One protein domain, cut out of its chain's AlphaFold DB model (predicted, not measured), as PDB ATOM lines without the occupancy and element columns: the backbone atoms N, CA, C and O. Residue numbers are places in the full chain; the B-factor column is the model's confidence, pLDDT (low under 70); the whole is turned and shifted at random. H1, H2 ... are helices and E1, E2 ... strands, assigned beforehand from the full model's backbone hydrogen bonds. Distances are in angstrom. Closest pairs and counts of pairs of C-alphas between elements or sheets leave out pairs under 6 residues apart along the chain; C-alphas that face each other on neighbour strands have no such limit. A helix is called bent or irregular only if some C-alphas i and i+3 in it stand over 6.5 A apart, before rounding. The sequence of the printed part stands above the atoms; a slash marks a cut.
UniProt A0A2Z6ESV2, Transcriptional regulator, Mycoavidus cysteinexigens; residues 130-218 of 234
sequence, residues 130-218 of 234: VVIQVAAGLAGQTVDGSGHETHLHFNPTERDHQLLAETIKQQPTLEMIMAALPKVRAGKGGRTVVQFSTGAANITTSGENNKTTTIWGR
ATOM      1  N   VAL A 130     108.141  92.440  81.439       63.28
ATOM      2  CA  VAL A 130     108.399  93.187  82.659       63.28
ATOM      3  C   VAL A 130     109.246  94.394  82.295       63.28
ATOM      4  O   VAL A 130     110.463  94.299  82.138       63.28
ATOM      5  N   VAL A 131     108.593  95.545  82.148       72.31
ATOM      6  CA  VAL A 131     109.289  96.816  81.948       72.31
ATOM      7  C   VAL A 131     109.643  97.377  83.315       72.31
ATOM      8  O   VAL A 131     108.764  97.695  84.114       72.31
ATOM      9  N   ILE A 132     110.935  97.516  83.587       74.56
ATOM     10  CA  ILE A 132     111.416  98.152  84.812       74.56
ATOM     11  C   ILE A 132     111.658  99.624  84.509       74.56
ATOM     12  O   ILE A 132     112.488  99.957  83.665       74.56
ATOM     13  N   GLN A 133     110.953 100.504  85.210       78.12
ATOM     14  CA  GLN A 133     111.226 101.936  85.178       78.12
ATOM     15  C   GLN A 133     111.794 102.353  86.530       78.12
ATOM     16  O   GLN A 133     111.181 102.115  87.567       78.12
ATOM     17  N   VAL A 134     112.967 102.981  86.517       74.94
ATOM     18  CA  VAL A 134     113.591 103.538  87.718       74.94
ATOM     19  C   VAL A 134     113.674 105.046  87.540       74.94
ATOM     20  O   VAL A 134     114.355 105.524  86.636       74.94
ATOM     21  N   ALA A 135     112.971 105.788  88.389       77.44
ATOM     22  CA  ALA A 135     113.073 107.237  88.484       77.44
ATOM     23  C   ALA A 135     113.731 107.605  89.816       77.44
ATOM     24  O   ALA A 135     113.356 107.105  90.878       77.44
ATOM     25  N   ALA A 136     114.723 108.486  89.772       69.75
ATOM     26  CA  ALA A 136     115.382 108.975  90.968       69.75
ATOM     27  C   ALA A 136     115.710 110.459  90.831       69.75
ATOM     28  O   ALA A 136     116.063 110.924  89.749       69.75
ATOM     29  N   GLY A 137     115.617 111.193  91.934       74.75
ATOM     30  CA  GLY A 137     115.914 112.621  91.974       74.75
ATOM     31  C   GLY A 137     115.014 113.351  92.957       74.75
ATOM     32  O   GLY A 137     114.301 112.737  93.737       74.75
ATOM     33  N   LEU A 138     115.030 114.681  92.940       72.31
ATOM     34  CA  LEU A 138     114.185 115.463  93.846       72.31
ATOM     35  C   LEU A 138     112.690 115.340  93.488       72.31
ATOM     36  O   LEU A 138     111.850 115.223  94.381       72.31
ATOM     37  N   ALA A 139     112.393 115.296  92.186       74.69
ATOM     38  CA  ALA A 139     111.082 115.002  91.624       74.69
ATOM     39  C   ALA A 139     111.226 113.936  90.526       74.69
ATOM     40  O   ALA A 139     111.946 114.151  89.550       74.69
ATOM     41  N   GLY A 140     110.571 112.790  90.700       76.88
ATOM     42  CA  GLY A 140     110.558 111.688  89.743       76.88
ATOM     43  C   GLY A 140     109.158 111.454  89.186       76.88
ATOM     44  O   GLY A 140     108.172 111.500  89.920       76.88
ATOM     45  N   GLN A 141     109.060 111.165  87.890       77.69
ATOM     46  CA  GLN A 141     107.809 110.725  87.284       77.69
ATOM     47  C   GLN A 141     108.045 109.489  86.431       77.69
ATOM     48  O   GLN A 141     108.959 109.449  85.608       77.69
ATOM     49  N   THR A 142     107.196 108.488  86.622       75.56
ATOM     50  CA  THR A 142     107.147 107.290  85.792       75.56
ATOM     51  C   THR A 142     105.813 107.251  85.066       75.56
ATOM     52  O   THR A 142     104.740 107.391  85.659       75.56
ATOM     53  N   VAL A 143     105.892 107.104  83.748       72.75
ATOM     54  CA  VAL A 143     104.747 107.238  82.855       72.75
ATOM     55  C   VAL A 143     104.613 105.967  82.033       72.75
ATOM     56  O   VAL A 143     105.586 105.500  81.434       72.75
ATOM     57  N   ASP A 144     103.406 105.413  82.021       76.44
ATOM     58  CA  ASP A 144     103.020 104.337  81.122       76.44
ATOM     59  C   ASP A 144     101.824 104.760  80.265       76.44
ATOM     60  O   ASP A 144     100.795 105.185  80.793       76.44
ATOM     61  N   GLY A 145     101.979 104.631  78.949       73.94
ATOM     62  CA  GLY A 145     101.026 105.111  77.952       73.94
ATOM     63  C   GLY A 145     101.521 106.334  77.174       73.94
ATOM     64  O   GLY A 145     102.722 106.611  77.123       73.94
ATOM     65  N   SER A 146     100.608 107.022  76.486       69.75
ATOM     66  CA  SER A 146     100.935 108.104  75.548       69.75
ATOM     67  C   SER A 146     100.078 109.361  75.749       69.75
ATOM     68  O   SER A 146      99.058 109.349  76.440       69.75
ATOM     69  N   GLY A 147     100.519 110.481  75.165       72.31
ATOM     70  CA  GLY A 147      99.788 111.756  75.213       72.31
ATOM     71  C   GLY A 147      99.852 112.487  76.560       72.31
ATOM     72  O   GLY A 147      99.070 113.401  76.803       72.31
ATOM     73  N   HIS A 148     100.757 112.086  77.452       73.50
ATOM     74  CA  HIS A 148     100.888 112.703  78.766       73.50
ATOM     75  C   HIS A 148     101.527 114.086  78.687       73.50
ATOM     76  O   HIS A 148     102.541 114.281  78.017       73.50
ATOM     77  N   GLU A 149     100.961 115.029  79.430       79.06
ATOM     78  CA  GLU A 149     101.476 116.386  79.560       79.06
ATOM     79  C   GLU A 149     101.800 116.635  81.033       79.06
ATOM     80  O   GLU A 149     100.919 116.546  81.890       79.06
ATOM     81  N   THR A 150     103.066 116.925  81.337       77.12
ATOM     82  CA  THR A 150     103.493 117.191  82.715       77.12
ATOM     83  C   THR A 150     104.107 118.571  82.837       77.12
ATOM     84  O   THR A 150     105.068 118.902  82.145       77.12
ATOM     85  N   HIS A 151     103.561 119.352  83.764       81.50
ATOM     86  CA  HIS A 151     104.041 120.678  84.129       81.50
ATOM     87  C   HIS A 151     104.662 120.622  85.522       81.50
ATOM     88  O   HIS A 151     103.959 120.434  86.515       81.50
ATOM     89  N   LEU A 152     105.983 120.785  85.603       80.25
ATOM     90  CA  LEU A 152     106.708 120.858  86.869       80.25
ATOM     91  C   LEU A 152     107.079 122.312  87.170       80.25
ATOM     92  O   LEU A 152     107.927 122.901  86.502       80.25
ATOM     93  N   HIS A 153     106.477 122.873  88.214       82.06
ATOM     94  CA  HIS A 153     106.873 124.157  88.777       82.06
ATOM     95  C   HIS A 153     107.848 123.909  89.923       82.06
ATOM     96  O   HIS A 153     107.450 123.491  91.010       82.06
ATOM     97  N   PHE A 154     109.131 124.149  89.670       81.31
ATOM     98  CA  PHE A 154     110.190 123.929  90.645       81.31
ATOM     99  C   PHE A 154     110.662 125.254  91.254       81.31
ATOM    100  O   PHE A 154     111.240 126.087  90.561       81.31
ATOM    101  N   ASN A 155     110.432 125.424  92.557       85.56
ATOM    102  CA  ASN A 155     110.907 126.556  93.349       85.56
ATOM    103  C   ASN A 155     111.987 126.069  94.328       85.56
ATOM    104  O   ASN A 155     111.639 125.591  95.414       85.56
ATOM    105  N   PRO A 156     113.280 126.153  93.967       79.88
ATOM    106  CA  PRO A 156     114.340 125.556  94.761       79.88
ATOM    107  C   PRO A 156     114.429 126.141  96.176       79.88
ATOM    108  O   PRO A 156     114.205 127.333  96.397       79.88
ATOM    109  N   THR A 157     114.812 125.302  97.131       84.88
ATOM    110  CA  THR A 157     115.115 125.675  98.516       84.88
ATOM    111  C   THR A 157     116.546 125.289  98.885       84.88
ATOM    112  O   THR A 157     117.114 124.358  98.322       84.88
ATOM    113  N   GLU A 158     117.128 125.941  99.897       86.12
ATOM    114  CA  GLU A 158     118.471 125.588 100.398       86.12
ATOM    115  C   GLU A 158     118.571 124.128 100.890       86.12
ATOM    116  O   GLU A 158     119.657 123.551 100.926       86.12
ATOM    117  N   ARG A 159     117.437 123.500 101.238       84.06
ATOM    118  CA  ARG A 159     117.376 122.099 101.687       84.06
ATOM    119  C   ARG A 159     117.395 121.088 100.545       84.06
ATOM    120  O   ARG A 159     117.651 119.911 100.795       84.06
ATOM    121  N   ASP A 160     117.162 121.514  99.308       81.56
ATOM    122  CA  ASP A 160     117.016 120.603  98.171       81.56
ATOM    123  C   ASP A 160     118.301 119.818  97.891       81.56
ATOM    124  O   ASP A 160     118.242 118.641  97.547       81.56
ATOM    125  N   HIS A 161     119.470 120.420  98.129       80.38
ATOM    126  CA  HIS A 161     120.754 119.723  98.016       80.38
ATOM    127  C   HIS A 161     120.894 118.577  99.025       80.38
ATOM    128  O   HIS A 161     121.403 117.511  98.678       80.38
ATOM    129  N   GLN A 162     120.425 118.773 100.261       86.50
ATOM    130  CA  GLN A 162     120.449 117.732 101.293       86.50
ATOM    131  C   GLN A 162     119.463 116.613 100.949       86.50
ATOM    132  O   GLN A 162     119.819 115.439 101.013       86.50
ATOM    133  N   LEU A 163     118.254 116.973 100.509       81.25
ATOM    134  CA  LEU A 163     117.231 116.013 100.088       81.25
ATOM    135  C   LEU A 163     117.678 115.192  98.875       81.25
ATOM    136  O   LEU A 163     117.474 113.979  98.844       81.25
ATOM    137  N   LEU A 164     118.333 115.821  97.899       81.31
ATOM    138  CA  LEU A 164     118.893 115.122  96.747       81.31
ATOM    139  C   LEU A 164     120.004 114.155  97.172       81.31
ATOM    140  O   LEU A 164     120.005 113.004  96.737       81.31
ATOM    141  N   ALA A 165     120.916 114.591  98.045       84.12
ATOM    142  CA  ALA A 165     121.994 113.741  98.546       84.12
ATOM    143  C   ALA A 165     121.459 112.516  99.308       84.12
ATOM    144  O   ALA A 165     121.956 111.409  99.107       84.12
ATOM    145  N   GLU A 166     120.426 112.688 100.137       84.12
ATOM    146  CA  GLU A 166     119.754 111.574 100.815       84.12
ATOM    147  C   GLU A 166     119.007 110.661  99.838       84.12
ATOM    148  O   GLU A 166     119.076 109.440  99.962       84.12
ATOM    149  N   THR A 167     118.370 111.222  98.809       80.00
ATOM    150  CA  THR A 167     117.687 110.426  97.778       80.00
ATOM    151  C   THR A 167     118.670 109.540  97.013       80.00
ATOM    152  O   THR A 167     118.383 108.371  96.777       80.00
ATOM    153  N   ILE A 168     119.851 110.063  96.664       80.19
ATOM    154  CA  ILE A 168     120.901 109.290  95.982       80.19
ATOM    155  C   ILE A 168     121.355 108.107  96.847       80.19
ATOM    156  O   ILE A 168     121.525 107.007  96.329       80.19
ATOM    157  N   LYS A 169     121.493 108.296  98.167       85.00
ATOM    158  CA  LYS A 169     121.842 107.207  99.099       85.00
ATOM    159  C   LYS A 169     120.757 106.131  99.194       85.00
ATOM    160  O   LYS A 169     121.073 104.990  99.513       85.00
ATOM    161  N   GLN A 170     119.499 106.496  98.951       82.31
ATOM    162  CA  GLN A 170     118.341 105.601  99.031       82.31
ATOM    163  C   GLN A 170     117.954 104.974  97.685       82.31
ATOM    164  O   GLN A 170     116.965 104.241  97.630       82.31
ATOM    165  N   GLN A 171     118.697 105.237  96.602       80.81
ATOM    166  CA  GLN A 171     118.393 104.635  95.307       80.81
ATOM    167  C   GLN A 171     118.424 103.102  95.404       80.81
ATOM    168  O   GLN A 171     119.380 102.535  95.945       80.81
ATOM    169  N   PRO A 172     117.399 102.410  94.881       80.44
ATOM    170  CA  PRO A 172     117.369 100.962  94.899       80.44
ATOM    171  C   PRO A 172     118.538 100.429  94.076       80.44
ATOM    172  O   PRO A 172     118.756 100.833  92.931       80.44
ATOM    173  N   THR A 173     119.293  99.503  94.658       84.12
ATOM    174  CA  THR A 173     120.357  98.821  93.926       84.12
ATOM    175  C   THR A 173     119.751  97.897  92.876       84.12
ATOM    176  O   THR A 173     118.626  97.405  93.021       84.12
ATOM    177  N   LEU A 174     120.521  97.603  91.827       73.62
ATOM    178  CA  LEU A 174     120.122  96.619  90.822       73.62
ATOM    179  C   LEU A 174     119.770  95.270  91.473       73.62
ATOM    180  O   LEU A 174     118.812  94.625  91.066       73.62
ATOM    181  N   GLU A 175     120.485  94.877  92.527       82.62
ATOM    182  CA  GLU A 175     120.205  93.655  93.286       82.62
ATOM    183  C   GLU A 175     118.841  93.693  93.991       82.62
ATOM    184  O   GLU A 175     118.089  92.724  93.907       82.62
ATOM    185  N   MET A 176     118.477  94.813  94.630       81.50
ATOM    186  CA  MET A 176     117.154  94.979  95.247       81.50
ATOM    187  C   MET A 176     116.030  94.920  94.210       81.50
ATOM    188  O   MET A 176     114.999  94.290  94.452       81.50
ATOM    189  N   ILE A 177     116.240  95.543  93.047       80.31
ATOM    190  CA  ILE A 177     115.300  95.511  91.921       80.31
ATOM    191  C   ILE A 177     115.118  94.069  91.443       80.31
ATOM    192  O   ILE A 177     113.993  93.578  91.355       80.31
ATOM    193  N   MET A 178     116.223  93.362  91.202       77.44
ATOM    194  CA  MET A 178     116.204  91.981  90.722       77.44
ATOM    195  C   MET A 178     115.592  91.018  91.743       77.44
ATOM    196  O   MET A 178     114.892  90.087  91.354       77.44
ATOM    197  N   ALA A 179     115.767  91.263  93.043       83.31
ATOM    198  CA  ALA A 179     115.135  90.480  94.105       83.31
ATOM    199  C   ALA A 179     113.611  90.696  94.205       83.31
ATOM    200  O   ALA A 179     112.898  89.834  94.727       83.31
ATOM    201  N   ALA A 180     113.089  91.824  93.713       76.56
ATOM    202  CA  ALA A 180     111.657  92.123  93.707       76.56
ATOM    203  C   ALA A 180     110.918  91.524  92.494       76.56
ATOM    204  O   ALA A 180     109.731  91.207  92.601       76.56
ATOM    205  N   LEU A 181     111.614  91.305  91.371       73.19
ATOM    206  CA  LEU A 181     111.036  90.796  90.118       73.19
ATOM    207  C   LEU A 181     110.324  89.434  90.216       73.19
ATOM    208  O   LEU A 181     109.243  89.317  89.642       73.19
ATOM    209  N   PRO A 182     110.815  88.417  90.957       68.62
ATOM    210  CA  PRO A 182     110.162  87.106  91.024       68.62
ATOM    211  C   PRO A 182     108.743  87.137  91.611       68.62
ATOM    212  O   PRO A 182     108.000  86.166  91.489       68.62
ATOM    213  N   LYS A 183     108.363  88.234  92.283       68.19
ATOM    214  CA  LYS A 183     107.030  88.423  92.875       68.19
ATOM    215  C   LYS A 183     106.028  89.039  91.900       68.19
ATOM    216  O   LYS A 183     104.830  89.034  92.177       68.19
ATOM    217  N   VAL A 184     106.506  89.553  90.774       66.31
ATOM    218  CA  VAL A 184     105.696  90.214  89.761       66.31
ATOM    219  C   VAL A 184     105.293  89.161  88.739       66.31
ATOM    220  O   VAL A 184     106.046  88.829  87.830       66.31
ATOM    221  N   ARG A 185     104.106  88.583  88.925       58.69
ATOM    222  CA  ARG A 185     103.487  87.751  87.891       58.69
ATOM    223  C   ARG A 185     102.819  88.690  86.904       58.69
ATOM    224  O   ARG A 185     101.855  89.349  87.300       58.69
ATOM    225  N   ALA A 186     103.282  88.746  85.657       58.25
ATOM    226  CA  ALA A 186     102.389  89.286  84.649       58.25
ATOM    227  C   ALA A 186     101.277  88.257  84.411       58.25
ATOM    228  O   ALA A 186     101.466  87.043  84.525       58.25
ATOM    229  N   GLY A 187     100.068  88.748  84.162       56.62
ATOM    230  CA  GLY A 187      99.061  87.901  83.541       56.62
ATOM    231  C   GLY A 187      99.570  87.493  82.160       56.62
ATOM    232  O   GLY A 187     100.246  88.283  81.509       56.62
ATOM    233  N   LYS A 188      99.242  86.278  81.716       58.72
ATOM    234  CA  LYS A 188      99.602  85.779  80.385       58.72
ATOM    235  C   LYS A 188      99.202  86.806  79.312       58.72
ATOM    236  O   LYS A 188      98.022  87.144  79.223       58.72
ATOM    237  N   GLY A 189     100.179  87.312  78.558       59.31
ATOM    238  CA  GLY A 189      99.986  88.346  77.530       59.31
ATOM    239  C   GLY A 189      99.842  89.780  78.051       59.31
ATOM    240  O   GLY A 189      99.446  90.678  77.312       59.31
ATOM    241  N   GLY A 190     100.145  90.017  79.328       60.88
ATOM    242  CA  GLY A 190     100.157  91.339  79.942       60.88
ATOM    243  C   GLY A 190     101.560  91.938  79.994       60.88
ATOM    244  O   GLY A 190     102.528  91.274  80.364       60.88
ATOM    245  N   ARG A 191     101.668  93.236  79.701       67.81
ATOM    246  CA  ARG A 191     102.845  94.034  80.055       67.81
ATOM    247  C   ARG A 191     102.733  94.424  81.524       67.81
ATOM    248  O   ARG A 191     101.740  95.026  81.924       67.81
ATOM    249  N   THR A 192     103.737  94.090  82.330       68.69
ATOM    250  CA  THR A 192     103.800  94.552  83.722       68.69
ATOM    251  C   THR A 192     104.891  95.590  83.861       68.69
ATOM    252  O   THR A 192     106.060  95.313  83.611       68.69
ATOM    253  N   VAL A 193     104.521  96.796  84.275       70.06
ATOM    254  CA  VAL A 193     105.493  97.848  84.555       70.06
ATOM    255  C   VAL A 193     105.803  97.837  86.046       70.06
ATOM    256  O   VAL A 193     104.926  98.077  86.873       70.06
ATOM    257  N   VAL A 194     107.052  97.548  86.398       74.31
ATOM    258  CA  VAL A 194     107.544  97.657  87.774       74.31
ATOM    259  C   VAL A 194     108.265  98.984  87.887       74.31
ATOM    260  O   VAL A 194     109.308  99.194  87.266       74.31
ATOM    261  N   GLN A 195     107.686  99.894  88.659       73.88
ATOM    262  CA  GLN A 195     108.213 101.238  88.816       73.88
ATOM    263  C   GLN A 195     108.866 101.386  90.185       73.88
ATOM    264  O   GLN A 195     108.240 101.144  91.215       73.88
ATOM    265  N   PHE A 196     110.126 101.806  90.187       75.25
ATOM    266  CA  PHE A 196     110.846 102.214  91.381       75.25
ATOM    267  C   PHE A 196     111.058 103.716  91.305       75.25
ATOM    268  O   PHE A 196     111.728 104.203  90.396       75.25
ATOM    269  N   SER A 197     110.488 104.451  92.248       74.44
ATOM    270  CA  SER A 197     110.662 105.893  92.329       74.44
ATOM    271  C   SER A 197     111.256 106.267  93.683       74.44
ATOM    272  O   SER A 197     110.813 105.796  94.731       74.44
ATOM    273  N   THR A 198     112.321 107.065  93.659       69.81
ATOM    274  CA  THR A 198     112.970 107.601  94.863       69.81
ATOM    275  C   THR A 198     113.112 109.102  94.720       69.81
ATOM    276  O   THR A 198     113.508 109.603  93.670       69.81
ATOM    277  N   GLY A 199     112.743 109.830  95.768       73.06
ATOM    278  CA  GLY A 199     112.679 111.279  95.707       73.06
ATOM    279  C   GLY A 199     111.697 111.861  96.691       73.06
ATOM    280  O   GLY A 199     110.974 111.140  97.378       73.06
ATOM    281  N   ALA A 200     111.683 113.184  96.745       71.19
ATOM    282  CA  ALA A 200     110.846 113.925  97.668       71.19
ATOM    283  C   ALA A 200     109.417 114.124  97.107       71.19
ATOM    284  O   ALA A 200     108.459 114.184  97.875       71.19
ATOM    285  N   ALA A 201     109.261 114.112  95.777       74.94
ATOM    286  CA  ALA A 201     107.985 113.933  95.083       74.94
ATOM    287  C   ALA A 201     108.106 112.858  93.999       74.94
ATOM    288  O   ALA A 201     108.940 112.972  93.104       74.94
ATOM    289  N   ASN A 202     107.248 111.838  94.051       74.94
ATOM    290  CA  ASN A 202     107.187 110.795  93.032       74.94
ATOM    291  C   ASN A 202     105.760 110.637  92.526       74.94
ATOM    292  O   ASN A 202     104.829 110.526  93.324       74.94
ATOM    293  N   ILE A 203     105.597 110.622  91.204       78.19
ATOM    294  CA  ILE A 203     104.293 110.466  90.564       78.19
ATOM    295  C   ILE A 203     104.347 109.304  89.579       78.19
ATOM    296  O   ILE A 203     105.172 109.278  88.669       78.19
ATOM    297  N   THR A 204     103.417 108.374  89.752       76.62
ATOM    298  CA  THR A 204     103.146 107.299  88.800       76.62
ATOM    299  C   THR A 204     101.866 107.632  88.051       76.62
ATOM    300  O   THR A 204     100.816 107.814  88.666       76.62
ATOM    301  N   THR A 205     101.941 107.683  86.724       77.12
ATOM    302  CA  THR A 205     100.768 107.850  85.855       77.12
ATOM    303  C   THR A 205     100.705 106.729  84.829       77.12
ATOM    304  O   THR A 205     101.689 106.476  84.137       77.12
ATOM    305  N   SER A 206      99.541 106.095  84.710       75.19
ATOM    306  CA  SER A 206      99.230 105.083  83.694       75.19
ATOM    307  C   SER A 206      97.986 105.484  82.900       75.19
ATOM    308  O   SER A 206      97.093 106.134  83.452       75.19
ATOM    309  N   GLY A 207      97.883 105.071  81.639       77.00
ATOM    310  CA  GLY A 207      96.714 105.314  80.781       77.00
ATOM    311  C   GLY A 207      97.038 106.261  79.630       77.00
ATOM    312  O   GLY A 207      98.178 106.337  79.206       77.00
ATOM    313  N   GLU A 208      96.064 107.002  79.111       72.81
ATOM    314  CA  GLU A 208      96.295 107.926  77.992       72.81
ATOM    315  C   GLU A 208      95.881 109.347  78.358       72.81
ATOM    316  O   GLU A 208      94.925 109.555  79.104       72.81
ATOM    317  N   ASN A 209      96.591 110.334  77.806       77.00
ATOM    318  CA  ASN A 209      96.224 111.753  77.879       77.00
ATOM    319  C   ASN A 209      96.124 112.333  79.305       77.00
ATOM    320  O   ASN A 209      95.398 113.301  79.542       77.00
ATOM    321  N   ASN A 210      96.865 111.765  80.265       73.38
ATOM    322  CA  ASN A 210      96.929 112.333  81.614       73.38
ATOM    323  C   ASN A 210      97.640 113.691  81.598       73.38
ATOM    324  O   ASN A 210      98.737 113.816  81.047       73.38
ATOM    325  N   LYS A 211      97.044 114.678  82.271       85.06
ATOM    326  CA  LYS A 211      97.681 115.963  82.564       85.06
ATOM    327  C   LYS A 211      98.043 116.025  84.035       85.06
ATOM    328  O   LYS A 211      97.190 115.800  84.893       85.06
ATOM    329  N   THR A 212      99.293 116.337  84.334       80.50
ATOM    330  CA  THR A 212      99.776 116.422  85.712       80.50
ATOM    331  C   THR A 212     100.506 117.735  85.921       80.50
ATOM    332  O   THR A 212     101.421 118.070  85.174       80.50
ATOM    333  N   THR A 213     100.117 118.470  86.960       81.56
ATOM    334  CA  THR A 213     100.830 119.666  87.406       81.56
ATOM    335  C   THR A 213     101.391 119.405  88.791       81.56
ATOM    336  O   THR A 213     100.651 119.072  89.716       81.56
ATOM    337  N   THR A 214     102.700 119.563  88.942       79.06
ATOM    338  CA  THR A 214     103.402 119.371  90.211       79.06
ATOM    339  C   THR A 214     104.083 120.667  90.589       79.06
ATOM    340  O   THR A 214     104.850 121.220  89.807       79.06
ATOM    341  N   ILE A 215     103.806 121.155  91.795       77.94
ATOM    342  CA  ILE A 215     104.458 122.340  92.347       77.94
ATOM    343  C   ILE A 215     105.339 121.865  93.495       77.94
ATOM    344  O   ILE A 215     104.841 121.302  94.468       77.94
ATOM    345  N   TRP A 216     106.645 122.070  93.364       77.88
ATOM    346  CA  TRP A 216     107.629 121.720  94.378       77.88
ATOM    347  C   TRP A 216     108.293 122.976  94.933       77.88
ATOM    348  O   TRP A 216     108.678 123.866  94.175       77.88
ATOM    349  N   GLY A 217     108.462 123.023  96.254       75.81
ATOM    350  CA  GLY A 217     109.071 124.146  96.960       75.81
ATOM    351  C   GLY A 217     108.061 125.088  97.608       75.81
ATOM    352  O   GLY A 217     106.865 124.811  97.693       75.81
ATOM    353  N   ARG A 218     108.554 126.212  98.130       64.00
ATOM    354  CA  ARG A 218     107.740 127.149  98.912       64.00
ATOM    355  C   ARG A 218     106.944 128.055  97.969       64.00
ATOM    356  O   ARG A 218     107.506 128.971  97.377       64.00
TER     357      ARG A 218
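What this domain is: This is residues 130 to 218 of the 234 residues of the protein "Transcriptional regulator" of Mycoavidus cysteinexigens (UniProt A0A2Z6ESV2). The chain runs through the same zigzag twice, and the two turns stack as a thin slab: E1, E2 and E3 make the first, and E4, E5 and E6 follow it strand beside strand. Between them H1 and H2 run one after the other along one edge of the slab. The printed part has 89 residues, with six named strands and two named helices in the order E1, E2, E3, H1, H2, E4, E5, E6; E1 with E4, E2 with E5 and E3 with E6 form parallel two-stranded sheets, and the class is mixed, helices and strands. It is flat, 48 by 33 by 11 A, and only just loose, close to compact, with a radius of gyration of the C-alphas of 15.0 A.

How they stand to each other: Start at E1, residues 130 to 136, parallel to E4, residues 191 to 198, at 16 degrees; N 131 and O 192 are within hydrogen-bond range at 2.9 A. Next, E2, residues 139 to 144, is parallel to E5, residues 201 to 206, at 8 degrees, with N 140 and O 201 at 2.9 A. Then E3, residues 149 to 155, is parallel to E6, residues 211 to 217, at 8 degrees, with N 153 and O 214 at 2.8 A. E2 and E3 are apart. In H1, residues 160 to 169, every O i to N i+4 pair is within range; its closest C-alphas with E4 are Thr 167 and Thr 198, 6.2 A. H2, residues 174 to 183, has 4 of 6 such pairs, is only just irregular, with C-alphas 179 and 182 6.8 A apart, and is near E1 and E4.

Where its parts are: Find C-alpha 130 at (108.399, 93.187, 82.659), where E1 begins its 19.2 A; E2 covers 17.0 A and E3 19.6 A. H1 starts at C-alpha 160, (117.016, 120.603, 98.171), and covers 14.3 A, H2 15.6 A. E4 covers 22.5 A, E5 16.9 A, and E6 20.1 A, to C-alpha 217 at (109.071, 124.146, 96.960).

The domain as a whole: The C-alphas farthest apart, Glu 158 and Lys 188, are 48.4 A apart. The printed part has no cut and no long link. Mean pLDDT of the printed part is 75.7; 16 residues are under 70, among them 182 to 192.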